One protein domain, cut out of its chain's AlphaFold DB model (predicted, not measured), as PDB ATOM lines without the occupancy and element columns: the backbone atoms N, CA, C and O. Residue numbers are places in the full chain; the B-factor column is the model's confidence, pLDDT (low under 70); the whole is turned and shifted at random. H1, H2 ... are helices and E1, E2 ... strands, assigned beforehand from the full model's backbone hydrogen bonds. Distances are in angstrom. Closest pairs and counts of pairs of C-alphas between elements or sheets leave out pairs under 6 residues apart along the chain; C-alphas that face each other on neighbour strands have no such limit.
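This is residues 8 to 188 of the 444 residues of the protein "Putative peptidoglycan binding domain-containing protein" of Pseudoxanthomonas sp. GM95 (UniProt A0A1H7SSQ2). A strongly twisted, branched sheet of eight strands runs through the domain, with E4 and E10 in its middle and H3 packed on E4. The meander E6 E7 E8, each strand the antiparallel neighbour of the one before, extends the sheet beyond E10, while E1 and the hairpin E2 and E3 lie on the other side of E4; the small sheet E5 and E9 comes near E4 and E10 through E5. The 181 printed residues hold three named helices and ten named strands, in the order E1 H1 H2 E2 E3 E4 E5 E6 E7 E8 E9 E10 H3. The class is mixed, helices and strands, with under half of the residues in named elements. The whole is compact, with a radius of gyration of the C-alphas of 15.8 A, and rounded, spanning 44 by 40 by 32 A.

E1, residues 8 to 10, is an edge strand antiparallel to E4, residues 79 to 87, with N 9 and O 85 2.8 A apart. H1, residues 27 to 33, touches H3, residues 175 to 186, about perpendicular at 84 degrees; the closest C-alphas, of Gly 27 and Gly 183, are 3.7 A apart. H1 only grazes the branched sheet, with residues 30 to 33. H2, residues 43 to 48, is not on this sheet and touches no helix. E2, residues 58 to 61, and E3, residues 64 to 69, form a hairpin, with N 59 and O 66 2.9 A apart. E3 and E4 form another, N 69 and O 79 being 2.8 A apart; these three strands are a second meander. E4 bends by 52 degrees at residue 83. E5, residues 96 to 98, is antiparallel to E9, residues 154 to 157, with N 97 and O 156 at 2.8 A. E6, residues 103 to 107, and E7, residues 115 to 118, form a hairpin, with N 106 and O 116 at 2.8 A. E7 and E8, residues 129 to 134, form the next, with N 117 and O 131 at 2.8 A. E10, residues 169 to 173, has E8 on one side, N 134 and O 170 at 2.8 A, and E4 on the other, N 80 and O 173 at 2.7 A. H3 is on the sheet; its closest C-alpha to E4 is that of Pro 175, 6.2 A from that of Val 80. In H1, H2 and H3 every O i to N i+4 pair is within hydrogen-bond range.

E1 begins at C-alpha 8, (-29.109, -46.891, 0.998). E4, the longest strand, measures 24.0 A from first to last C-alpha, E3 15.0 A and E8 14.2 A. H3, the longest helix, measures 16.4 A and ends at C-alpha 186, (-25.039, -52.805, -1.284).

The C-alphas farthest apart, of Asn 16 and Pro 125, are 47.5 A apart. The printed part has no cut. The links E1 to H1, E8 to E9 and E9 to E10 are long. The mean pLDDT of the printed part is 73.8; 59 residues are under 70, among them 35 to 68, and H2 has a mean of 37.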
ATOM      1  N   ILE A   8     -29.479 -47.652  -0.197       93.25
ATOM      2  CA  ILE A   8     -29.109 -46.891   0.998       93.25
ATOM      3  C   ILE A   8     -28.886 -45.445   0.589       93.25
ATOM      4  O   ILE A   8     -28.012 -45.139  -0.219       93.25
ATOM      5  N   VAL A   9     -29.677 -44.553   1.169       87.06
ATOM      6  CA  VAL A   9     -29.630 -43.125   0.890       87.06
ATOM      7  C   VAL A   9     -29.232 -42.385   2.156       87.06
ATOM      8  O   VAL A   9     -29.894 -42.478   3.188       87.06
ATOM      9  N   GLU A  10     -28.150 -41.626   2.069       80.25
ATOM     10  CA  GLU A  10     -27.719 -40.714   3.116       80.25
ATOM     11  C   GLU A  10     -28.676 -39.508   3.179       80.25
ATOM     12  O   GLU A  10     -28.872 -38.822   2.162       80.25
ATOM     13  N   PRO A  11     -29.306 -39.244   4.338       67.19
ATOM     14  CA  PRO A  11     -30.198 -38.108   4.510       67.19
ATOM     15  C   PRO A  11     -29.388 -36.814   4.672       67.19
ATOM     16  O   PRO A  11     -28.884 -36.527   5.752       67.19
ATOM     17  N   TYR A  12     -29.312 -35.983   3.629       58.09
ATOM     18  CA  TYR A  12     -28.806 -34.615   3.775       58.09
ATOM     19  C   TYR A  12     -29.941 -33.675   4.179       58.09
ATOM     20  O   TYR A  12     -31.106 -33.876   3.844       58.09
ATOM     21  N   GLY A  13     -29.599 -32.622   4.918       43.81
ATOM     22  CA  GLY A  13     -30.546 -31.786   5.650       43.81
ATOM     23  C   GLY A  13     -31.634 -31.022   4.904       43.81
ATOM     24  O   GLY A  13     -32.474 -30.356   5.507       43.81
ATOM     25  N   ASN A  14     -31.641 -31.132   3.593       40.00
ATOM     26  CA  ASN A  14     -32.544 -30.505   2.660       40.00
ATOM     27  C   ASN A  14     -32.978 -31.582   1.652       40.00
ATOM     28  O   ASN A  14     -32.162 -32.332   1.127       40.00
ATOM     29  N   GLY A  15     -34.276 -31.666   1.345       40.41
ATOM     30  CA  GLY A  15     -34.854 -32.751   0.531       40.41
ATOM     31  C   GLY A  15     -34.288 -32.932  -0.891       40.41
ATOM     32  O   GLY A  15     -34.698 -33.866  -1.571       40.41
ATOM     33  N   ASN A  16     -33.347 -32.083  -1.324       40.88
ATOM     34  CA  ASN A  16     -32.721 -32.086  -2.647       40.88
ATOM     35  C   ASN A  16     -31.241 -32.523  -2.646       40.88
ATOM     36  O   ASN A  16     -30.631 -32.509  -3.711       40.88
ATOM     37  N   SER A  17     -30.637 -32.870  -1.500       53.28
ATOM     38  CA  SER A  17     -29.206 -33.237  -1.438       53.28
ATOM     39  C   SER A  17     -28.936 -34.664  -0.972       53.28
ATOM     40  O   SER A  17     -27.779 -35.012  -0.772       53.28
ATOM     41  N   ASN A  18     -29.969 -35.496  -0.821       66.88
ATOM     42  CA  ASN A  18     -29.810 -36.912  -0.498       66.88
ATOM     43  C   ASN A  18     -28.830 -37.598  -1.458       66.88
ATOM     44  O   ASN A  18     -28.967 -37.471  -2.677       66.88
ATOM     45  N   ARG A  19     -27.873 -38.353  -0.908       80.19
ATOM     46  CA  ARG A  19     -26.887 -39.091  -1.698       80.19
ATOM     47  C   ARG A  19     -27.142 -40.580  -1.568       80.19
ATOM     48  O   ARG A  19     -27.082 -41.135  -0.478       80.19
ATOM     49  N   GLU A  20     -27.426 -41.224  -2.686       85.62
ATOM     50  CA  GLU A  20     -27.497 -42.680  -2.743       85.62
ATOM     51  C   GLU A  20     -26.081 -43.264  -2.738       85.62
ATOM     52  O   GLU A  20     -25.214 -42.822  -3.502       85.62
ATOM     53  N   LEU A  21     -25.837 -44.230  -1.854       84.94
ATOM     54  CA  LEU A  21     -24.602 -45.005  -1.858       84.94
ATOM     55  C   LEU A  21     -24.601 -45.960  -3.052       84.94
ATOM     56  O   LEU A  21     -25.635 -46.503  -3.440       84.94
ATOM     57  N   ARG A  22     -23.432 -46.170  -3.658       82.44
ATOM     58  CA  ARG A  22     -23.348 -46.951  -4.895       82.44
ATOM     59  C   ARG A  22     -23.377 -48.442  -4.574       82.44
ATOM     60  O   ARG A  22     -22.571 -48.937  -3.791       82.44
ATOM     61  N   HIS A  23     -24.239 -49.186  -5.260       80.31
ATOM     62  CA  HIS A  23     -24.169 -50.647  -5.253       80.31
ATOM     63  C   HIS A  23     -22.800 -51.148  -5.745       80.31
ATOM     64  O   HIS A  23     -22.185 -50.548  -6.629       80.31
ATOM     65  N   GLY A  24     -22.329 -52.254  -5.166       66.69
ATOM     66  CA  GLY A  24     -20.997 -52.816  -5.419       66.69
ATOM     67  C   GLY A  24     -19.858 -52.181  -4.609       66.69
ATOM     68  O   GLY A  24     -18.720 -52.635  -4.713       66.69
ATOM     69  N   GLN A  25     -20.135 -51.154  -3.797       70.81
ATOM     70  CA  GLN A  25     -19.172 -50.630  -2.822       70.81
ATOM     71  C   GLN A  25     -18.926 -51.637  -1.693       70.81
ATOM     72  O   GLN A  25     -19.794 -52.443  -1.342       70.81
ATOM     73  N   THR A  26     -17.734 -51.580  -1.095       65.19
ATOM     74  CA  THR A  26     -17.450 -52.364   0.112       65.19
ATOM     75  C   THR A  26     -18.163 -51.759   1.320       65.19
ATOM     76  O   THR A  26     -18.453 -50.564   1.362       65.19
ATOM     77  N   GLY A  27     -18.399 -52.580   2.344       59.12
ATOM     78  CA  GLY A  27     -18.933 -52.105   3.622       59.12
ATOM     79  C   GLY A  27     -18.076 -51.021   4.280       59.12
ATOM     80  O   GLY A  27     -18.614 -50.094   4.870       59.12
ATOM     81  N   GLU A  28     -16.752 -51.116   4.120       66.06
ATOM     82  CA  GLU A  28     -15.773 -50.125   4.582       66.06
ATOM     83  C   GLU A  28     -16.007 -48.755   3.933       66.06
ATOM     84  O   GLU A  28     -16.147 -47.746   4.617       66.06
ATOM     85  N   GLN A  29     -16.097 -48.731   2.599       65.12
ATOM     86  CA  GLN A  29     -16.337 -47.506   1.837       65.12
ATOM     87  C   GLN A  29     -17.688 -46.900   2.204       65.12
ATOM     88  O   GLN A  29     -17.764 -45.719   2.511       65.12
ATOM     89  N   ALA A  30     -18.736 -47.722   2.245       75.50
ATOM     90  CA  ALA A  30     -20.079 -47.280   2.591       75.50
ATOM     91  C   ALA A  30     -20.168 -46.701   4.012       75.50
ATOM     92  O   ALA A  30     -20.878 -45.723   4.234       75.50
ATOM     93  N   PHE A  31     -19.446 -47.289   4.969       77.81
ATOM     94  CA  PHE A  31     -19.409 -46.831   6.357       77.81
ATOM     95  C   PHE A  31     -18.779 -45.438   6.493       77.81
ATOM     96  O   PHE A  31     -19.328 -44.602   7.211       77.81
ATOM     97  N   HIS A  32     -17.683 -45.180   5.774       70.62
ATOM     98  CA  HIS A  32     -17.017 -43.872   5.748       70.62
ATOM     99  C   HIS A  32     -17.739 -42.838   4.883       70.62
ATOM    100  O   HIS A  32     -17.696 -41.639   5.182       70.62
ATOM    101  N   ASP A  33     -18.378 -43.286   3.800       72.56
ATOM    102  CA  ASP A  33     -19.175 -42.433   2.927       72.56
ATOM    103  C   ASP A  33     -20.383 -41.906   3.695       72.56
ATOM    104  O   ASP A  33     -20.643 -40.708   3.630       72.56
ATOM    105  N   LEU A  34     -21.083 -42.757   4.454       74.38
ATOM    106  CA  LEU A  34     -22.223 -42.350   5.272       74.38
ATOM    107  C   LEU A  34     -21.747 -41.451   6.425       74.38
ATOM    108  O   LEU A  34     -21.380 -41.920   7.511       74.38
ATOM    109  N   LYS A  35     -21.711 -40.142   6.164       65.38
ATOM    110  CA  LYS A  35     -21.207 -39.155   7.103       65.38
ATOM    111  C   LYS A  35     -22.210 -38.952   8.225       65.38
ATOM    112  O   LYS A  35     -23.415 -39.171   8.124       65.38
ATOM    113  N   ILE A  36     -21.651 -38.511   9.338       54.75
ATOM    114  CA  ILE A  36     -22.372 -37.985  10.479       54.75
ATOM    115  C   ILE A  36     -23.379 -36.907  10.016       54.75
ATOM    116  O   ILE A  36     -22.971 -35.824   9.608       54.75
ATOM    117  N   HIS A  37     -24.687 -37.192  10.082       50.81
ATOM    118  CA  HIS A  37     -25.681 -36.401  10.835       50.81
ATOM    119  C   HIS A  37     -27.082 -36.252  10.214       50.81
ATOM    120  O   HIS A  37     -27.285 -36.170   9.007       50.81
ATOM    121  N   HIS A  38     -28.040 -36.066  11.134       39.69
ATOM    122  CA  HIS A  38     -29.294 -35.338  10.938       39.69
ATOM    123  C   HIS A  38     -29.053 -33.872  10.488       39.69
ATOM    124  O   HIS A  38     -28.049 -33.264  10.851       39.69
ATOM    125  N   PRO A  39     -30.024 -33.242   9.808       36.16
ATOM    126  CA  PRO A  39     -29.917 -31.939   9.136       36.16
ATOM    127  C   PRO A  39     -29.462 -30.724   9.959       36.16
ATOM    128  O   PRO A  39     -29.011 -29.745   9.376       36.16
ATOM    129  N   ASN A  40     -29.653 -30.717  11.282       36.72
ATOM    130  CA  ASN A  40     -29.690 -29.467  12.057       36.72
ATOM    131  C   ASN A  40     -28.906 -29.506  13.373       36.72
ATOM    132  O   ASN A  40     -29.025 -28.586  14.182       36.72
ATOM    133  N   THR A  41     -28.095 -30.536  13.604       39.09
ATOM    134  CA  THR A  41     -27.410 -30.727  14.885       39.09
ATOM    135  C   THR A  41     -25.918 -30.958  14.659       39.09
ATOM    136  O   THR A  41     -25.540 -31.829  13.887       39.09
ATOM    137  N   ASN A  42     -25.072 -30.165  15.332       41.44
ATOM    138  CA  ASN A  42     -23.592 -30.202  15.324       41.44
ATOM    139  C   ASN A  42     -22.839 -29.451  14.210       41.44
ATOM    140  O   ASN A  42     -21.606 -29.457  14.216       41.44
ATOM    141  N   ALA A  43     -23.518 -28.682  13.347       39.16
ATOM    142  CA  ALA A  43     -22.844 -27.768  12.408       39.16
ATOM    143  C   ALA A  43     -21.850 -26.822  13.116       39.16
ATOM    144  O   ALA A  43     -20.837 -26.422  12.548       39.16
ATOM    145  N   ASN A  44     -22.111 -26.489  14.384       36.06
ATOM    146  CA  ASN A  44     -21.243 -25.633  15.180       36.06
ATOM    147  C   ASN A  44     -19.998 -26.366  15.713       36.06
ATOM    148  O   ASN A  44     -18.918 -25.790  15.670       36.06
ATOM    149  N   ALA A  45     -20.112 -27.624  16.154       36.81
ATOM    150  CA  ALA A  45     -18.980 -28.419  16.644       36.81
ATOM    151  C   ALA A  45     -17.982 -28.739  15.522       36.81
ATOM    152  O   ALA A  45     -16.782 -28.559  15.698       36.81
ATOM    153  N   VAL A  46     -18.488 -29.105  14.339       37.09
ATOM    154  CA  VAL A  46     -17.665 -29.384  13.149       37.09
ATOM    155  C   VAL A  46     -17.010 -28.107  12.612       37.09
ATOM    156  O   VAL A  46     -15.824 -28.104  12.305       37.09
ATOM    157  N   ARG A  47     -17.737 -26.982  12.572       37.72
ATOM    158  CA  ARG A  47     -17.189 -25.685  12.132       37.72
ATOM    159  C   ARG A  47     -16.143 -25.103  13.090       37.72
ATOM    160  O   ARG A  47     -15.333 -24.288  12.668       37.72
ATOM    161  N   THR A  48     -16.190 -25.463  14.373       38.00
ATOM    162  CA  THR A  48     -15.327 -24.871  15.416       38.00
ATOM    163  C   THR A  48     -14.278 -25.831  15.974       38.00
ATOM    164  O   THR A  48     -13.452 -25.403  16.774       38.00
ATOM    165  N   GLY A  49     -14.308 -27.114  15.596       36.72
ATOM    166  CA  GLY A  49     -13.450 -28.154  16.177       36.72
ATOM    167  C   GLY A  49     -13.721 -28.422  17.663       36.72
ATOM    168  O   GLY A  49     -12.907 -29.051  18.334       36.72
ATOM    169  N   ASN A  50     -14.839 -27.931  18.208       41.38
ATOM    170  CA  ASN A  50     -15.145 -28.022  19.630       41.38
ATOM    171  C   ASN A  50     -16.084 -29.202  19.927       41.38
ATOM    172  O   ASN A  50     -17.302 -29.101  19.769       41.38
ATOM    173  N   ALA A  51     -15.514 -30.299  20.430       38.69
ATOM    174  CA  ALA A  51     -16.243 -31.504  20.833       38.69
ATOM    175  C   ALA A  51     -17.224 -31.290  22.010       38.69
ATOM    176  O   ALA A  51     -18.077 -32.137  22.256       38.69
ATOM    177  N   ALA A  52     -17.151 -30.159  22.723       37.91
ATOM    178  CA  ALA A  52     -18.109 -29.807  23.774       37.91
ATOM    179  C   ALA A  52     -19.437 -29.232  23.233       37.91
ATOM    180  O   ALA A  52     -20.357 -28.995  24.011       37.91
ATOM    181  N   ALA A  53     -19.545 -28.994  21.920       39.06
ATOM    182  CA  ALA A  53     -20.740 -28.453  21.262       39.06
ATOM    183  C   ALA A  53     -21.577 -29.526  20.530       39.06
ATOM    184  O   ALA A  53     -22.335 -29.195  19.616       39.06
ATOM    185  N   VAL A  54     -21.391 -30.803  20.883       46.19
ATOM    186  CA  VAL A  54     -22.058 -31.956  20.259       46.19
ATOM    187  C   VAL A  54     -23.293 -32.341  21.082       46.19
ATOM    188  O   VAL A  54     -23.178 -32.614  22.274       46.19
ATOM    189  N   ASP A  55     -24.471 -32.411  20.459       46.69
ATOM    190  CA  ASP A  55     -25.744 -32.734  21.137       46.69
ATOM    191  C   ASP A  55     -25.886 -34.228  21.523       46.69
ATOM    192  O   ASP A  55     -26.865 -34.634  22.156       46.69
ATOM    193  N   ARG A  56     -24.917 -35.078  21.150       54.44
ATOM    194  CA  ARG A  56     -24.860 -36.520  21.458       54.44
ATOM    195  C   ARG A  56     -23.452 -36.923  21.895       54.44
ATOM    196  O   ARG A  56     -22.480 -36.247  21.571       54.44
ATOM    197  N   ALA A  57     -23.343 -38.051  22.599       61.44
ATOM    198  CA  ALA A  57     -22.047 -38.659  22.887       61.44
ATOM    199  C   ALA A  57     -21.336 -38.996  21.566       61.44
ATOM    200  O   ALA A  57     -21.902 -39.656  20.695       61.44
ATOM    201  N   ALA A  58     -20.115 -38.500  21.411       58.16
ATOM    202  CA  ALA A  58     -19.283 -38.706  20.236       58.16
ATOM    203  C   ALA A  58     -17.886 -39.150  20.670       58.16
ATOM    204  O   ALA A  58     -17.445 -38.855  21.784       58.16
ATOM    205  N   GLY A  59     -17.200 -39.870  19.792       51.75
ATOM    206  CA  GLY A  59     -15.845 -40.342  20.027       51.75
ATOM    207  C   GLY A  59     -15.176 -40.745  18.728       51.75
ATOM    208  O   GLY A  59     -15.827 -40.885  17.696       51.75
ATOM    209  N   PHE A  60     -13.858 -40.890  18.781       48.84
ATOM    210  CA  PHE A  60     -13.090 -41.324  17.628       48.84
ATOM    211  C   PHE A  60     -13.220 -42.834  17.453       48.84
ATOM    212  O   PHE A  60     -12.964 -43.597  18.386       48.84
ATOM    213  N   VAL A  61     -13.615 -43.243  16.254       48.72
ATOM    214  CA  VAL A  61     -13.678 -44.631  15.810       48.72
ATOM    215  C   VAL A  61     -12.916 -44.694  14.494       48.72
ATOM    216  O   VAL A  61     -13.277 -44.010  13.543       48.72
ATOM    217  N   GLU A  62     -11.832 -45.472  14.459       48.88
ATOM    218  CA  GLU A  62     -10.982 -45.637  13.263       48.88
ATOM    219  C   GLU A  62     -10.480 -44.298  12.679       48.88
ATOM    220  O   GLU A  62     -10.438 -44.094  11.466       48.88
ATOM    221  N   GLY A  63     -10.118 -43.360  13.560       40.81
ATOM    222  CA  GLY A  63      -9.622 -42.034  13.185       40.81
ATOM    223  C   GLY A  63     -10.692 -41.026  12.739       40.81
ATOM    224  O   GLY A  63     -10.359 -39.857  12.547       40.81
ATOM    225  N   GLU A  64     -11.966 -41.417  12.628       46.44
ATOM    226  CA  GLU A  64     -13.075 -40.506  12.319       46.44
ATOM    227  C   GLU A  64     -13.922 -40.207  13.567       46.44
ATOM    228  O   GLU A  64     -14.086 -41.042  14.458       46.44
ATOM    229  N   LEU A  65     -14.449 -38.982  13.660       52.25
ATOM    230  CA  LEU A  65     -15.363 -38.603  14.736       52.25
ATOM    231  C   LEU A  65     -16.750 -39.187  14.444       52.25
ATOM    232  O   LEU A  65     -17.418 -38.757  13.506       52.25
ATOM    233  N   GLU A  66     -17.195 -40.114  15.282       61.50
ATOM    234  CA  GLU A  66     -18.480 -40.794  15.146       61.50
ATOM    235  C   GLU A  66     -19.395 -40.487  16.333       61.50
ATOM    236  O   GLU A  66     -18.949 -40.272  17.467       61.50
ATOM    237  N   ALA A  67     -20.706 -40.489  16.086       69.19
ATOM    238  CA  ALA A  67     -21.679 -40.536  17.169       69.19
ATOM    239  C   ALA A  67     -21.643 -41.942  17.778       69.19
ATOM    240  O   ALA A  67     -21.793 -42.927  17.056       69.19
ATOM    241  N   ILE A  68     -21.436 -42.042  19.092       68.81
ATOM    242  CA  ILE A  68     -21.225 -43.330  19.755       68.81
ATOM    243  C   ILE A  68     -22.068 -43.508  21.010       68.81
ATOM    244  O   ILE A  68     -22.360 -42.568  21.751       68.81
ATOM    245  N   ARG A  69     -22.364 -44.768  21.314       73.81
ATOM    246  CA  ARG A  69     -22.885 -45.220  22.601       73.81
ATOM    247  C   ARG A  69     -21.858 -46.125  23.271       73.81
ATOM    248  O   ARG A  69     -21.479 -47.153  22.731       73.81
ATOM    249  N   THR A  70     -21.508 -45.785  24.507       64.81
ATOM    250  CA  THR A  70     -20.614 -46.579  25.373       64.81
ATOM    251  C   THR A  70     -21.333 -47.178  26.589       64.81
ATOM    252  O   THR A  70     -20.740 -47.880  27.401       64.81
ATOM    253  N   ARG A  71     -22.631 -46.890  26.778       59.00
ATOM    254  CA  ARG A  71     -23.386 -47.338  27.960       59.00
ATOM    255  C   ARG A  71     -23.970 -48.739  27.755       59.00
ATOM    256  O   ARG A  71     -24.877 -48.908  26.938       59.00
ATOM    257  N   GLY A  72     -23.558 -49.679  28.608       51.38
ATOM    258  CA  GLY A  72     -24.039 -51.071  28.610       51.38
ATOM    259  C   GLY A  72     -23.182 -52.032  27.785       51.38
ATOM    260  O   GLY A  72     -23.500 -53.217  27.732       51.38
ATOM    261  N   ASP A  73     -22.118 -51.500  27.194       52.25
ATOM    262  CA  ASP A  73     -21.036 -52.213  26.533       52.25
ATOM    263  C   ASP A  73     -20.080 -52.784  27.602       52.25
ATOM    264  O   ASP A  73     -19.665 -52.092  28.539       52.25
ATOM    265  N   ARG A  74     -19.819 -54.086  27.511       46.78
ATOM    266  CA  ARG A  74     -18.916 -54.849  28.379       46.78
ATOM    267  C   ARG A  74     -17.618 -55.210  27.673       46.78
ATOM    268  O   ARG A  74     -16.634 -55.478  28.366       46.78
ATOM    269  N   ASN A  75     -17.620 -55.253  26.345       45.56
ATOM    270  CA  ASN A  75     -16.461 -55.590  25.530       45.56
ATOM    271  C   ASN A  75     -15.552 -54.372  25.247       45.56
ATOM    272  O   ASN A  75     -14.384 -54.543  24.893       45.56
ATOM    273  N   GLY A  76     -16.032 -53.160  25.535       52.22
ATOM    274  CA  GLY A  76     -15.318 -51.894  25.379       52.22
ATOM    275  C   GLY A  76     -15.355 -51.338  23.956       52.22
ATOM    276  O   GLY A  76     -14.553 -50.450  23.645       52.22
ATOM    277  N   ILE A  77     -16.228 -51.870  23.096       52.09
ATOM    278  CA  ILE A  77     -16.448 -51.416  21.728       52.09
ATOM    279  C   ILE A  77     -17.703 -50.539  21.682       52.09
ATOM    280  O   ILE A  77     -18.825 -51.022  21.849       52.09
ATOM    281  N   PRO A  78     -17.552 -49.241  21.371       62.66
ATOM    282  CA  PRO A  78     -18.704 -48.371  21.232       62.66
ATOM    283  C   PRO A  78     -19.597 -48.805  20.067       62.66
ATOM    284  O   PRO A  78     -19.114 -49.137  18.983       62.66
ATOM    285  N   LEU A  79     -20.912 -48.683  20.251       76.38
ATOM    286  CA  LEU A  79     -21.847 -48.755  19.132       76.38
ATOM    287  C   LEU A  79     -21.830 -47.416  18.393       76.38
ATOM    288  O   LEU A  79     -22.113 -46.376  18.990       76.38
ATOM    289  N   VAL A  80     -21.506 -47.446  17.106       81.31
ATOM    290  CA  VAL A  80     -21.579 -46.304  16.195       81.31
ATOM    291  C   VAL A  80     -23.018 -46.103  15.752       81.31
ATOM    292  O   VAL A  80     -23.706 -47.047  15.370       81.31
ATOM    293  N   SER A  81     -23.449 -44.851  15.801       86.88
ATOM    294  CA  SER A  81     -24.796 -44.394  15.507       86.88
ATOM    295  C   SER A  81     -24.819 -43.673  14.162       86.88
ATOM    296  O   SER A  81     -24.121 -42.673  13.972       86.88
ATOM    297  N   LYS A  82     -25.629 -44.172  13.226       85.88
ATOM    298  CA  LYS A  82     -25.745 -43.621  11.872       85.88
ATOM    299  C   LYS A  82     -27.207 -43.600  11.409       85.88
ATOM    300  O   LYS A  82     -28.003 -44.488  11.724       85.88
ATOM    301  N   ASP A  83     -27.540 -42.557  10.654       84.75
ATOM    302  CA  ASP A  83     -28.869 -42.317  10.087       84.75
ATOM    303  C   ASP A  83     -28.854 -42.644   8.593       84.75
ATOM    304  O   ASP A  83     -28.009 -42.151   7.849       84.75
ATOM    305  N   LEU A  84     -29.798 -43.460   8.131       89.19
ATOM    306  CA  LEU A  84     -29.892 -43.844   6.725       89.19
ATOM    307  C   LEU A  84     -31.338 -44.024   6.286       89.19
ATOM    308  O   LEU A  84     -32.202 -44.422   7.060       89.19
ATOM    309  N   ILE A  85     -31.614 -43.743   5.021       89.69
ATOM    310  CA  ILE A  85     -32.907 -43.995   4.398       89.69
ATOM    311  C   ILE A  85     -32.787 -45.268   3.566       89.69
ATOM    312  O   ILE A  85     -31.949 -45.351   2.672       89.69
ATOM    313  N   LEU A  86     -33.668 -46.230   3.822       94.00
ATOM    314  CA  LEU A  86     -33.853 -47.383   2.945       94.00
ATOM    315  C   LEU A  86     -34.955 -47.093   1.920       94.00
ATOM    316  O   LEU A  86     -36.051 -46.663   2.303       94.00
ATOM    317  N   SER A  87     -34.689 -47.364   0.640       92.75
ATOM    318  CA  SER A  87     -35.685 -47.302  -0.440       92.75
ATOM    319  C   SER A  87     -35.555 -48.448  -1.441       92.75
ATOM    320  O   SER A  87     -34.516 -49.090  -1.524       92.75
ATOM    321  N   ASN A  88     -36.617 -48.733  -2.198       92.12
ATOM    322  CA  ASN A  88     -36.583 -49.702  -3.301       92.12
ATOM    323  C   ASN A  88     -36.398 -48.999  -4.656       92.12
ATOM    324  O   ASN A  88     -36.355 -47.772  -4.711       92.12
ATOM    325  N   ASP A  89     -36.357 -49.764  -5.749       89.06
ATOM    326  CA  ASP A  89     -36.230 -49.232  -7.120       89.06
ATOM    327  C   ASP A  89     -37.308 -48.208  -7.507       89.06
ATOM    328  O   ASP A  89     -37.092 -47.360  -8.368       89.06
ATOM    329  N   ALA A  90     -38.487 -48.279  -6.882       88.81
ATOM    330  CA  ALA A  90     -39.571 -47.326  -7.102       88.81
ATOM    331  C   ALA A  90     -39.444 -46.064  -6.222       88.81
ATOM    332  O   ALA A  90     -40.367 -45.253  -6.176       88.81
ATOM    333  N   GLY A  91     -38.349 -45.920  -5.469       87.06
ATOM    334  CA  GLY A  91     -38.138 -44.845  -4.497       87.06
ATOM    335  C   GLY A  91     -39.012 -44.957  -3.243       87.06
ATOM    336  O   GLY A  91     -39.044 -44.037  -2.422       87.06
ATOM    337  N   SER A  92     -39.734 -46.067  -3.061       89.50
ATOM    338  CA  SER A  92     -40.587 -46.275  -1.891       89.50
ATOM    339  C   SER A  92     -39.735 -46.513  -0.653       89.50
ATOM    340  O   SER A  92     -38.922 -47.434  -0.619       89.50
ATOM    341  N   ARG A  93     -39.987 -45.721   0.394       90.00
ATOM    342  CA  ARG A  93     -39.364 -45.856   1.724       90.00
ATOM    343  C   ARG A  93     -40.163 -46.747   2.678       90.00
ATOM    344  O   ARG A  93     -39.788 -46.902   3.839       90.00
ATOM    345  N   ASN A  94     -41.281 -47.308   2.209       91.12
ATOM    346  CA  ASN A  94     -42.169 -48.173   2.986       91.12
ATOM    347  C   ASN A  94     -41.629 -49.612   3.041       91.12
ATOM    348  O   ASN A  94     -42.261 -50.550   2.548       91.12
ATOM    349  N   LEU A  95     -40.435 -49.768   3.605       92.94
ATOM    350  CA  LEU A  95     -39.700 -51.028   3.643       92.94
ATOM    351  C   LEU A  95     -39.529 -51.522   5.078       92.94
ATOM    352  O   LEU A  95     -39.508 -50.734   6.025       92.94
ATOM    353  N   MET A  96     -39.392 -52.839   5.230       94.94
ATOM    354  CA  MET A  96     -38.872 -53.424   6.464       94.94
ATOM    355  C   MET A  96     -37.372 -53.145   6.532       94.94
ATOM    356  O   MET A  96     -36.665 -53.389   5.561       94.94
ATOM    357  N   ILE A  97     -36.900 -52.647   7.670       96.31
ATOM    358  CA  ILE A  97     -35.478 -52.547   7.991       96.31
ATOM    359  C   ILE A  97     -34.971 -53.980   8.202       96.31
ATOM    360  O   ILE A  97     -35.510 -54.673   9.074       96.31
ATOM    361  N   PRO A  98     -33.990 -54.464   7.421       94.50
ATOM    362  CA  PRO A  98     -33.365 -55.753   7.684       94.50
ATOM    363  C   PRO A  98     -32.632 -55.729   9.028       94.50
ATOM    364  O   PRO A  98     -32.028 -54.727   9.400       94.50
ATOM    365  N   ASN A  99     -32.694 -56.825   9.775       91.50
ATOM    366  CA  ASN A  99     -32.123 -56.903  11.109       91.50
ATOM    367  C   ASN A  99     -30.588 -56.794  11.035       91.50
ATOM    368  O   ASN A  99     -29.953 -57.677  10.448       91.50
ATOM    369  N   PRO A 100     -29.970 -55.752  11.611       85.75
ATOM    370  CA  PRO A 100     -28.561 -55.465  11.362       85.75
ATOM    371  C   PRO A 100     -27.580 -56.365  12.117       85.75
ATOM    372  O   PRO A 100     -26.423 -56.480  11.723       85.75
ATOM    373  N   VAL A 101     -28.027 -57.024  13.185       80.25
ATOM    374  CA  VAL A 101     -27.229 -57.979  13.961       80.25
ATOM    375  C   VAL A 101     -28.145 -59.048  14.543       80.25
ATOM    376  O   VAL A 101     -29.253 -58.756  14.992       80.25
ATOM    377  N   ALA A 102     -27.712 -60.307  14.514       76.00
ATOM    378  CA  ALA A 102     -28.486 -61.387  15.110       76.00
ATOM    379  C   ALA A 102     -28.540 -61.226  16.637       76.00
ATOM    380  O   ALA A 102     -27.519 -60.966  17.270       76.00
ATOM    381  N   GLY A 103     -29.714 -61.395  17.241       76.06
ATOM    382  CA  GLY A 103     -29.837 -61.231  18.687       76.06
ATOM    383  C   GLY A 103     -31.262 -61.312  19.212       76.06
ATOM    384  O   GLY A 103     -32.223 -61.472  18.463       76.06
ATOM    385  N   TYR A 104     -31.381 -61.199  20.532       82.69
ATOM    386  CA  TYR A 104     -32.646 -61.217  21.260       82.69
ATOM    387  C   TYR A 104     -33.250 -59.824  21.322       82.69
ATOM    388  O   TYR A 104     -32.653 -58.914  21.908       82.69
ATOM    389  N   ALA A 105     -34.445 -59.674  20.763       90.75
ATOM    390  CA  ALA A 105     -35.123 -58.393  20.685       90.75
ATOM    391  C   ALA A 105     -35.708 -57.949  22.029       90.75
ATOM    392  O   ALA A 105     -36.275 -58.730  22.791       90.75
ATOM    393  N   GLU A 106     -35.608 -56.657  22.304       94.50
ATOM    394  CA  GLU A 106     -36.312 -55.969  23.382       94.50
ATOM    395  C   GLU A 106     -36.914 -54.677  22.827       94.50
ATOM    396  O   GLU A 106     -36.194 -53.754  22.436       94.50
ATOM    397  N   PHE A 107     -38.242 -54.619  22.787       95.00
ATOM    398  CA  PHE A 107     -39.024 -53.513  22.262       95.00
ATOM    399  C   PHE A 107     -39.289 -52.509  23.388       95.00
ATOM    400  O   PHE A 107     -40.046 -52.755  24.329       95.00
ATOM    401  N   ARG A 108     -38.668 -51.332  23.295       89.88
ATOM    402  CA  ARG A 108     -38.677 -50.325  24.370       89.88
ATOM    403  C   ARG A 108     -40.009 -49.583  24.503       89.88
ATOM    404  O   ARG A 108     -40.265 -49.013  25.559       89.88
ATOM    405  N   ASN A 109     -40.843 -49.585  23.457       87.50
ATOM    406  CA  ASN A 109     -42.100 -48.823  23.383       87.50
ATOM    407  C   ASN A 109     -41.943 -47.324  23.733       87.50
ATOM    408  O   ASN A 109     -42.863 -46.706  24.270       87.50
ATOM    409  N   ASP A 110     -40.780 -46.745  23.438       90.38
ATOM    410  CA  ASP A 110     -40.471 -45.326  23.628       90.38
ATOM    411  C   ASP A 110     -40.926 -44.478  22.419       90.38
ATOM    412  O   ASP A 110     -41.546 -44.977  21.476       90.38
ATOM    413  N   GLY A 111     -40.652 -43.168  22.444       85.81
ATOM    414  CA  GLY A 111     -41.096 -42.231  21.400       85.81
ATOM    415  C   GLY A 111     -40.512 -42.493  20.005       85.81
ATOM    416  O   GLY A 111     -41.124 -42.105  19.012       85.81
ATOM    417  N   THR A 112     -39.367 -43.174  19.924       86.75
ATOM    418  CA  THR A 112     -38.711 -43.619  18.681       86.75
ATOM    419  C   THR A 112     -39.040 -45.066  18.321       86.75
ATOM    420  O   THR A 112     -38.581 -45.557  17.292       86.75
ATOM    421  N   ASN A 113     -39.831 -45.747  19.156       92.69
ATOM    422  CA  ASN A 113     -40.161 -47.163  19.057       92.69
ATOM    423  C   ASN A 113     -38.915 -48.052  18.868       92.69
ATOM    424  O   ASN A 113     -38.836 -48.877  17.957       92.69
ATOM    425  N   THR A 114     -37.929 -47.840  19.737       93.88
ATOM    426  CA  THR A 114     -36.624 -48.499  19.724       93.88
ATOM    427  C   THR A 114     -36.747 -50.009  19.904       93.88
ATOM    428  O   THR A 114     -37.401 -50.488  20.839       93.88
ATOM    429  N   ILE A 115     -36.022 -50.761  19.078       96.19
ATOM    430  CA  ILE A 115     -35.746 -52.183  19.271       96.19
ATOM    431  C   ILE A 115     -34.274 -52.329  19.641       96.19
ATOM    432  O   ILE A 115     -33.390 -51.908  18.903       96.19
ATOM    433  N   SER A 116     -34.014 -52.913  20.808       94.38
ATOM    434  CA  SER A 116     -32.665 -53.270  21.255       94.38
ATOM    435  C   SER A 116     -32.397 -54.737  20.942       94.38
ATOM    436  O   SER A 116     -33.244 -55.581  21.226       94.38
ATOM    437  N   LEU A 117     -31.228 -55.039  20.394       85.06
ATOM    438  CA  LEU A 117     -30.774 -56.382  20.057       85.06
ATOM    439  C   LEU A 117     -29.664 -56.760  21.022       85.06
ATOM    440  O   LEU A 117     -28.714 -56.004  21.227       85.06
ATOM    441  N   TRP A 118     -29.801 -57.924  21.635       80.50
ATOM    442  CA  TRP A 118     -28.900 -58.352  22.690       80.50
ATOM    443  C   TRP A 118     -28.283 -59.706  22.389       80.50
ATOM    444  O   TRP A 118     -28.943 -60.559  21.795       80.50
ATOM    445  N   SER A 119     -27.050 -59.910  22.850       75.25
ATOM    446  CA  SER A 119     -26.310 -61.154  22.632       75.25
ATOM    447  C   SER A 119     -27.055 -62.359  23.206       75.25
ATOM    448  O   SER A 119     -27.263 -63.335  22.503       75.25
ATOM    449  N   ALA A 120     -27.561 -62.252  24.436       71.50
ATOM    450  CA  ALA A 120     -28.225 -63.345  25.148       71.50
ATOM    451  C   ALA A 120     -29.711 -63.051  25.477       71.50
ATOM    452  O   ALA A 120     -30.176 -61.904  25.362       71.50
ATOM    453  N   PRO A 121     -30.489 -64.056  25.923       74.50
ATOM    454  CA  PRO A 121     -31.870 -63.869  26.346       74.50
ATOM    455  C   PRO A 121     -31.981 -62.965  27.579       74.50
ATOM    456  O   PRO A 121     -31.047 -62.795  28.367       74.50
ATOM    457  N   LYS A 122     -33.169 -62.394  27.784       81.62
ATOM    458  CA  LYS A 122     -33.465 -61.562  28.957       81.62
ATOM    459  C   LYS A 122     -33.232 -62.345  30.255       81.62
ATOM    460  O   LYS A 122     -33.756 -63.440  30.422       81.62
ATOM    461  N   GLY A 123     -32.495 -61.742  31.187       80.62
ATOM    462  CA  GLY A 123     -32.155 -62.343  32.481       80.62
ATOM    463  C   GLY A 123     -30.781 -63.015  32.527       80.62
ATOM    464  O   GLY A 123     -30.309 -63.302  33.623       80.62
ATOM    465  N   ASP A 124     -30.113 -63.207  31.384       76.06
ATOM    466  CA  ASP A 124     -28.728 -63.676  31.377       76.06
ATOM    467  C   ASP A 124     -27.799 -62.590  31.966       76.06
ATOM    468  O   ASP A 124     -27.810 -61.444  31.495       76.06
ATOM    469  N   PRO A 125     -26.997 -62.908  33.004       73.75
ATOM    470  CA  PRO A 125     -26.124 -61.938  33.656       73.75
ATOM    471  C   PRO A 125     -24.988 -61.455  32.757       73.75
ATOM    472  O   PRO A 125     -24.380 -60.448  33.101       73.75
ATOM    473  N   ASN A 126     -24.702 -62.133  31.644       70.06
ATOM    474  CA  ASN A 126     -23.690 -61.810  30.638       70.06
ATOM    475  C   ASN A 126     -24.269 -61.188  29.363       70.06
ATOM    476  O   ASN A 126     -23.509 -60.877  28.449       70.06
ATOM    477  N   ARG A 127     -25.589 -60.967  29.306       70.50
ATOM    478  CA  ARG A 127     -26.246 -60.299  28.183       70.50
ATOM    479  C   ARG A 127     -25.647 -58.911  27.942       70.50
ATOM    480  O   ARG A 127     -25.540 -58.099  28.865       70.50
ATOM    481  N   GLU A 128     -25.339 -58.636  26.685       73.44
ATOM    482  CA  GLU A 128     -24.752 -57.387  26.202       73.44
ATOM    483  C   GLU A 128     -25.582 -56.825  25.050       73.44
ATOM    484  O   GLU A 128     -26.221 -57.575  24.308       73.44
ATOM    485  N   LEU A 129     -25.642 -55.497  24.960       78.00
ATOM    486  CA  LEU A 129     -26.339 -54.813  23.881       78.00
ATOM    487  C   LEU A 129     -25.448 -54.839  22.639       78.00
ATOM    488  O   LEU A 129     -24.404 -54.202  22.641       78.00
ATOM    489  N   VAL A 130     -25.880 -55.538  21.592       72.19
ATOM    490  CA  VAL A 130     -25.097 -55.704  20.354       72.19
ATOM    491  C   VAL A 130     -25.587 -54.807  19.218       72.19
ATOM    492  O   VAL A 130     -24.866 -54.577  18.256       72.19
ATOM    493  N   GLY A 131     -26.799 -54.256  19.328       84.31
ATOM    494  CA  GLY A 131     -27.280 -53.258  18.382       84.31
ATOM    495  C   GLY A 131     -28.616 -52.636  18.767       84.31
ATOM    496  O   GLY A 131     -29.332 -53.148  19.631       84.31
ATOM    497  N   GLN A 132     -28.971 -51.529  18.121       94.00
ATOM    498  CA  GLN A 132     -30.292 -50.911  18.235       94.00
ATOM    499  C   GLN A 132     -30.801 -50.426  16.881       94.00
ATOM    500  O   GLN A 132     -30.032 -49.975  16.037       94.00
ATOM    501  N   VAL A 133     -32.119 -50.488  16.701       96.00
ATOM    502  CA  VAL A 133     -32.823 -49.881  15.568       96.00
ATOM    503  C   VAL A 133     -33.942 -48.999  16.101       96.00
ATOM    504  O   VAL A 133     -34.748 -49.422  16.929       96.00
ATOM    505  N   LEU A 134     -33.969 -47.756  15.637       93.56
ATOM    506  CA  LEU A 134     -34.895 -46.707  16.041       93.56
ATOM    507  C   LEU A 134     -35.704 -46.224  14.827       93.56
ATOM    508  O   LEU A 134     -35.393 -46.541  13.678       93.56
ATOM    509  N   HIS A 135     -36.756 -45.448  15.097       90.69
ATOM    510  CA  HIS A 135     -37.676 -44.885  14.102       90.69
ATOM    511  C   HIS A 135     -38.509 -45.946  13.355       90.69
ATOM    512  O   HIS A 135     -38.947 -45.740  12.223       90.69
ATOM    513  N   GLY A 136     -38.795 -47.088  13.990       91.25
ATOM    514  CA  GLY A 136     -39.639 -48.145  13.421       91.25
ATOM    515  C   GLY A 136     -41.144 -47.918  13.637       91.25
ATOM    516  O   GLY A 136     -41.568 -47.469  14.700       91.25
ATOM    517  N   ALA A 137     -41.990 -48.295  12.675       94.31
ATOM    518  CA  ALA A 137     -43.444 -48.184  12.801       94.31
ATOM    519  C   ALA A 137     -43.990 -49.201  13.814       94.31
ATOM    520  O   ALA A 137     -43.841 -50.419  13.650       94.31
ATOM    521  N   LYS A 138     -44.684 -48.708  14.842       92.62
ATOM    522  CA  LYS A 138     -45.271 -49.543  15.896       92.62
ATOM    523  C   LYS A 138     -46.205 -50.614  15.319       92.62
ATOM    524  O   LYS A 138     -47.023 -50.333  14.450       92.62
ATOM    525  N   GLY A 139     -46.084 -51.844  15.824       93.19
ATOM    526  CA  GLY A 139     -46.937 -52.974  15.435       93.19
ATOM    527  C   GLY A 139     -46.617 -53.604  14.074       93.19
ATOM    528  O   GLY A 139     -47.377 -54.451  13.619       93.19
ATOM    529  N   THR A 140     -45.522 -53.209  13.416       95.94
ATOM    530  CA  THR A 140     -45.142 -53.765  12.103       95.94
ATOM    531  C   THR A 140     -44.078 -54.854  12.163       95.94
ATOM    532  O   THR A 140     -43.862 -55.532  11.162       95.94
ATOM    533  N   SER A 141     -43.413 -55.027  13.309       95.94
ATOM    534  CA  SER A 141     -42.468 -56.128  13.494       95.94
ATOM    535  C   SER A 141     -43.215 -57.466  13.548       95.94
ATOM    536  O   SER A 141     -44.236 -57.546  14.236       95.94
ATOM    537  N   PRO A 142     -42.730 -58.518  12.863       94.44
ATOM    538  CA  PRO A 142     -43.297 -59.860  12.980       94.44
ATOM    539  C   PRO A 142     -42.856 -60.581  14.267       94.44
ATOM    540  O   PRO A 142     -43.330 -61.685  14.532       94.44
ATOM    541  N   TYR A 143     -41.965 -59.972  15.054       94.38
ATOM    542  CA  TYR A 143     -41.370 -60.541  16.260       94.38
ATOM    543  C   TYR A 143     -41.963 -59.940  17.538       94.38
ATOM    544  O   TYR A 143     -42.601 -58.885  17.527       94.38
ATOM    545  N   LYS A 144     -41.732 -60.625  18.655       94.50
ATOM    546  CA  LYS A 144     -42.140 -60.236  20.006       94.50
ATOM    547  C   LYS A 144     -40.922 -60.012  20.901       94.50
ATOM    548  O   LYS A 144     -39.804 -60.419  20.591       94.50
ATOM    549  N   ASP A 145     -41.163 -59.375  22.043       93.00
ATOM    550  CA  ASP A 145     -40.176 -59.222  23.112       93.00
ATOM    551  C   ASP A 145     -39.544 -60.571  23.483       93.00
ATOM    552  O   ASP A 145     -40.244 -61.521  23.833       93.00
ATOM    553  N   GLY A 146     -38.213 -60.628  23.449       83.81
ATOM    554  CA  GLY A 146     -37.425 -61.812  23.772       83.81
ATOM    555  C   GLY A 146     -37.228 -62.799  22.621       83.81
ATOM    556  O   GLY A 146     -36.498 -63.768  22.817       83.81
ATOM    557  N   ASP A 147     -37.815 -62.576  21.442       84.12
ATOM    558  CA  ASP A 147     -37.556 -63.427  20.279       84.12
ATOM    559  C   ASP A 147     -36.106 -63.273  19.803       84.12
ATOM    560  O   ASP A 147     -35.546 -62.172  19.800       84.12
ATOM    561  N   PHE A 148     -35.503 -64.381  19.364       81.56
ATOM    562  CA  PHE A 148     -34.243 -64.348  18.628       81.56
ATOM    563  C   PHE A 148     -34.515 -64.006  17.164       81.56
ATOM    564  O   PHE A 148     -35.291 -64.692  16.494       81.56
ATOM    565  N   ILE A 149     -33.853 -62.969  16.664       75.75
ATOM    566  CA  ILE A 149     -34.024 -62.478  15.300       75.75
ATOM    567  C   ILE A 149     -32.732 -62.738  14.519       75.75
ATOM    568  O   ILE A 149     -31.681 -62.217  14.902       75.75
ATOM    569  N   PRO A 150     -32.774 -63.519  13.422       74.56
ATOM    570  CA  PRO A 150     -31.608 -63.742  12.573       74.56
ATOM    571  C   PRO A 150     -31.122 -62.454  11.902       74.56
ATOM    572  O   PRO A 150     -31.900 -61.535  11.644       74.56
ATOM    573  N   TYR A 151     -29.833 -62.393  11.578       79.94
ATOM    574  CA  TYR A 151     -29.269 -61.304  10.778       79.94
ATOM    575  C   TYR A 151     -29.937 -61.223   9.395       79.94
ATOM    576  O   TYR A 151     -30.193 -62.243   8.757       79.94
ATOM    577  N   GLY A 152     -30.223 -60.007   8.930       75.38
ATOM    578  CA  GLY A 152     -30.884 -59.726   7.655       75.38
ATOM    579  C   GLY A 152     -32.400 -59.952   7.649       75.38
ATOM    580  O   GLY A 152     -33.066 -59.487   6.730       75.38
ATOM    581  N   ALA A 153     -32.976 -60.608   8.662       81.81
ATOM    582  CA  ALA A 153     -34.419 -60.851   8.742       81.81
ATOM    583  C   ALA A 153     -35.233 -59.541   8.829       81.81
ATOM    584  O   ALA A 153     -34.750 -58.574   9.411       81.81
ATOM    585  N   PRO A 154     -36.464 -59.460   8.292       92.12
ATOM    586  CA  PRO A 154     -37.245 -58.220   8.299       92.12
ATOM    587  C   PRO A 154     -37.654 -57.819   9.727       92.12
ATOM    588  O   PRO A 154     -38.590 -58.380  10.293       92.12
ATOM    589  N   LEU A 155     -36.971 -56.828  10.306       94.88
ATOM    590  CA  LEU A 155     -37.086 -56.478  11.723       94.88
ATOM    591  C   LEU A 155     -38.340 -55.656  12.022       94.88
ATOM    592  O   LEU A 155     -39.197 -56.065  12.803       94.88
ATOM    593  N   ILE A 156     -38.436 -54.470  11.427       96.69
ATOM    594  CA  ILE A 156     -39.530 -53.518  11.635       96.69
ATOM    595  C   ILE A 156     -39.631 -52.582  10.436       96.69
ATOM    596  O   ILE A 156     -38.629 -52.293   9.791       96.69
ATOM    597  N   ARG A 157     -40.827 -52.089  10.114       96.12
ATOM    598  CA  ARG A 157     -41.008 -51.141   9.010       96.12
ATOM    599  C   ARG A 157     -40.399 -49.788   9.360       96.12
ATOM    600  O   ARG A 157     -40.685 -49.258  10.430       96.12
ATOM    601  N   GLN A 158     -39.610 -49.218   8.456       93.75
ATOM    602  CA  GLN A 158     -39.061 -47.867   8.585       93.75
ATOM    603  C   GLN A 158     -40.191 -46.828   8.696       93.75
ATOM    604  O   GLN A 158     -41.217 -46.947   8.021       93.75
ATOM    605  N   SER A 159     -40.027 -45.812   9.546       91.75
ATOM    606  CA  SER A 159     -41.043 -44.780   9.787       91.75
ATOM    607  C   SER A 159     -40.426 -43.444  10.205       91.75
ATOM    608  O   SER A 159     -39.212 -43.280  10.185       91.75
ATOM    609  N   ASP A 160     -41.270 -42.482  10.565       83.88
ATOM    610  CA  ASP A 160     -40.895 -41.187  11.134       83.88
ATOM    611  C   ASP A 160     -41.159 -41.110  12.655       83.88
ATOM    612  O   ASP A 160     -41.298 -40.021  13.221       83.88
ATOM    613  N   ALA A 161     -41.269 -42.260  13.336       84.69
ATOM    614  CA  ALA A 161     -41.544 -42.334  14.771       84.69
ATOM    615  C   ALA A 161     -40.473 -41.586  15.578       84.69
ATOM    616  O   ALA A 161     -39.312 -41.965  15.564       84.69
ATOM    617  N   GLY A 162     -40.846 -40.527  16.299       78.94
ATOM    618  CA  GLY A 162     -39.893 -39.683  17.035       78.94
ATOM    619  C   GLY A 162     -39.146 -38.657  16.167       78.94
ATOM    620  O   GLY A 162     -38.343 -37.894  16.693       78.94
ATOM    621  N   SER A 163     -39.445 -38.588  14.867       72.12
ATOM    622  CA  SER A 163     -38.829 -37.686  13.887       72.12
ATOM    623  C   SER A 163     -39.852 -37.222  12.841       72.12
ATOM    624  O   SER A 163     -39.683 -37.437  11.643       72.12
ATOM    625  N   ARG A 164     -40.950 -36.612  13.308       74.62
ATOM    626  CA  ARG A 164     -42.154 -36.289  12.519       74.62
ATOM    627  C   ARG A 164     -41.830 -35.726  11.126       74.62
ATOM    628  O   ARG A 164     -41.252 -34.649  11.011       74.62
ATOM    629  N   GLY A 165     -42.259 -36.434  10.079       73.31
ATOM    630  CA  GLY A 165     -42.050 -36.062   8.674       73.31
ATOM    631  C   GLY A 165     -40.738 -36.549   8.040       73.31
ATOM    632  O   GLY A 165     -40.587 -36.439   6.826       73.31
ATOM    633  N   ALA A 166     -39.816 -37.126   8.814       78.88
ATOM    634  CA  ALA A 166     -38.551 -37.677   8.331       78.88
ATOM    635  C   ALA A 166     -38.539 -39.207   8.461       78.88
ATOM    636  O   ALA A 166     -38.194 -39.748   9.511       78.88
ATOM    637  N   VAL A 167     -38.900 -39.908   7.382       84.38
ATOM    638  CA  VAL A 167     -38.834 -41.379   7.312       84.38
ATOM    639  C   VAL A 167     -37.398 -41.818   7.040       84.38
ATOM    640  O   VAL A 167     -36.903 -41.611   5.928       84.38
ATOM    641  N   HIS A 168     -36.759 -42.415   8.045       88.06
ATOM    642  CA  HIS A 168     -35.395 -42.949   8.007       88.06
ATOM    643  C   HIS A 168     -35.223 -44.024   9.090       88.06
ATOM    644  O   HIS A 168     -36.076 -44.178   9.962       88.06
ATOM    645  N   ALA A 169     -34.136 -44.781   9.018       89.62
ATOM    646  CA  ALA A 169     -33.680 -45.683  10.058       89.62
ATOM    647  C   ALA A 169     -32.513 -45.037  10.807       89.62
ATOM    648  O   ALA A 169     -31.578 -44.524  10.189       89.62
ATOM    649  N   HIS A 170     -32.562 -45.109  12.130       90.75
ATOM    650  CA  HIS A 170     -31.418 -44.816  12.982       90.75
ATOM    651  C   HIS A 170     -30.923 -46.134  13.557       90.75
ATOM    652  O   HIS A 170     -31.695 -46.865  14.187       90.75
ATOM    653  N   ILE A 171     -29.664 -46.464  13.293       93.38
ATOM    654  CA  ILE A 171     -29.086 -47.758  13.645       93.38
ATOM    655  C   ILE A 171     -27.830 -47.526  14.485       93.38
ATOM    656  O   ILE A 171     -26.998 -46.681  14.157       93.38
ATOM    657  N   GLU A 172     -27.713 -48.282  15.575       91.25
ATOM    658  CA  GLU A 172     -26.531 -48.325  16.438       91.25
ATOM    659  C   GLU A 172     -25.922 -49.731  16.379       91.25
ATOM    660  O   GLU A 172     -26.614 -50.698  16.703       91.25
ATOM    661  N   LEU A 173     -24.655 -49.862  15.971       81.88
ATOM    662  CA  LEU A 173     -23.931 -51.144  15.887       81.88
ATOM    663  C   LEU A 173     -22.442 -50.960  16.153       81.88
ATOM    664  O   LEU A 173     -21.896 -49.883  15.930       81.88
ATOM    665  N   GLU A 174     -21.756 -52.039  16.512       73.06
ATOM    666  CA  GLU A 174     -20.294 -52.061  16.456       73.06
ATOM    667  C   GLU A 174     -19.799 -51.780  15.020       73.06
ATOM    668  O   GLU A 174     -20.435 -52.233  14.059       73.06
ATOM    669  N   PRO A 175     -18.648 -51.104  14.835       69.00
ATOM    670  CA  PRO A 175     -18.178 -50.679  13.511       69.00
ATOM    671  C   PRO A 175     -18.091 -51.823  12.495       69.00
ATOM    672  O   PRO A 175     -18.584 -51.711  11.372       69.00
ATOM    673  N   ALA A 176     -17.539 -52.969  12.905       59.47
ATOM    674  CA  ALA A 176     -17.400 -54.142  12.045       59.47
ATOM    675  C   ALA A 176     -18.761 -54.712  11.603       59.47
ATOM    676  O   ALA A 176     -18.946 -55.064  10.433       59.47
ATOM    677  N   GLN A 177     -19.734 -54.767  12.517       69.38
ATOM    678  CA  GLN A 177     -21.091 -55.224  12.216       69.38
ATOM    679  C   GLN A 177     -21.801 -54.245  11.277       69.38
ATOM    680  O   GLN A 177     -22.462 -54.668  10.328       69.38
ATOM    681  N   TYR A 178     -21.592 -52.944  11.484       82.12
ATOM    682  CA  TYR A 178     -22.135 -51.891  10.634       82.12
ATOM    683  C   TYR A 178     -21.608 -51.997   9.197       82.12
ATOM    684  O   TYR A 178     -22.387 -52.022   8.243       82.12
ATOM    685  N   LYS A 179     -20.290 -52.139   9.033       78.00
ATOM    686  CA  LYS A 179     -19.647 -52.339   7.727       78.00
ATOM    687  C   LYS A 179     -20.197 -53.577   7.024       78.00
ATOM    688  O   LYS A 179     -20.570 -53.502   5.854       78.00
ATOM    689  N   ARG A 180     -20.309 -54.707   7.732       70.31
ATOM    690  CA  ARG A 180     -20.892 -55.936   7.176       70.31
ATOM    691  C   ARG A 180     -22.329 -55.716   6.703       70.31
ATOM    692  O   ARG A 180     -22.654 -56.095   5.582       70.31
ATOM    693  N   TYR A 181     -23.149 -55.064   7.523       84.50
ATOM    694  CA  TYR A 181     -24.539 -54.751   7.207       84.50
ATOM    695  C   TYR A 181     -24.685 -53.902   5.937       84.50
ATOM    696  O   TYR A 181     -25.417 -54.281   5.022       84.50
ATOM    697  N   LEU A 182     -23.934 -52.800   5.839       85.75
ATOM    698  CA  LEU A 182     -23.936 -51.937   4.652       85.75
ATOM    699  C   LEU A 182     -23.443 -52.683   3.409       85.75
ATOM    700  O   LEU A 182     -24.071 -52.615   2.354       85.75
ATOM    701  N   GLY A 183     -22.343 -53.428   3.537       71.56
ATOM    702  CA  GLY A 183     -21.770 -54.199   2.439       71.56
ATOM    703  C   GLY A 183     -22.723 -55.276   1.923       71.56
ATOM    704  O   GLY A 183     -22.881 -55.419   0.715       71.56
ATOM    705  N   ASP A 184     -23.394 -56.009   2.812       75.75
ATOM    706  CA  ASP A 184     -24.324 -57.064   2.409       75.75
ATOM    707  C   ASP A 184     -25.578 -56.501   1.716       75.75
ATOM    708  O   ASP A 184     -26.069 -57.124   0.776       75.75
ATOM    709  N   ILE A 185     -26.069 -55.318   2.103       85.56
ATOM    710  CA  ILE A 185     -27.155 -54.635   1.376       85.56
ATOM    711  C   ILE A 185     -26.673 -54.144   0.001       85.56
ATOM    712  O   ILE A 185     -27.277 -54.461  -1.022       85.56
ATOM    713  N   LEU A 186     -25.552 -53.416  -0.048       86.06
ATOM    714  CA  LEU A 186     -25.039 -52.805  -1.284       86.06
ATOM    715  C   LEU A 186     -24.518 -53.832  -2.301       86.06
ATOM    716  O   LEU A 186     -24.341 -53.502  -3.474       86.06
ATOM    717  N   ASN A 187     -24.302 -55.078  -1.879       78.06
ATOM    718  CA  ASN A 187     -23.913 -56.195  -2.740       78.06
ATOM    719  C   ASN A 187     -25.030 -57.243  -2.900       78.06
ATOM    720  O   ASN A 187     -24.743 -58.395  -3.223       78.06
ATOM    721  N   ASP A 188     -26.290 -56.850  -2.671       82.06
ATOM    722  CA  ASP A 188     -27.500 -57.653  -2.910       82.06
ATOM    723  C   ASP A 188     -27.533 -59.008  -2.161       82.06
ATOM    724  O   ASP A 188     -28.241 -59.937  -2.553       82.06
TER     725      ASP A 188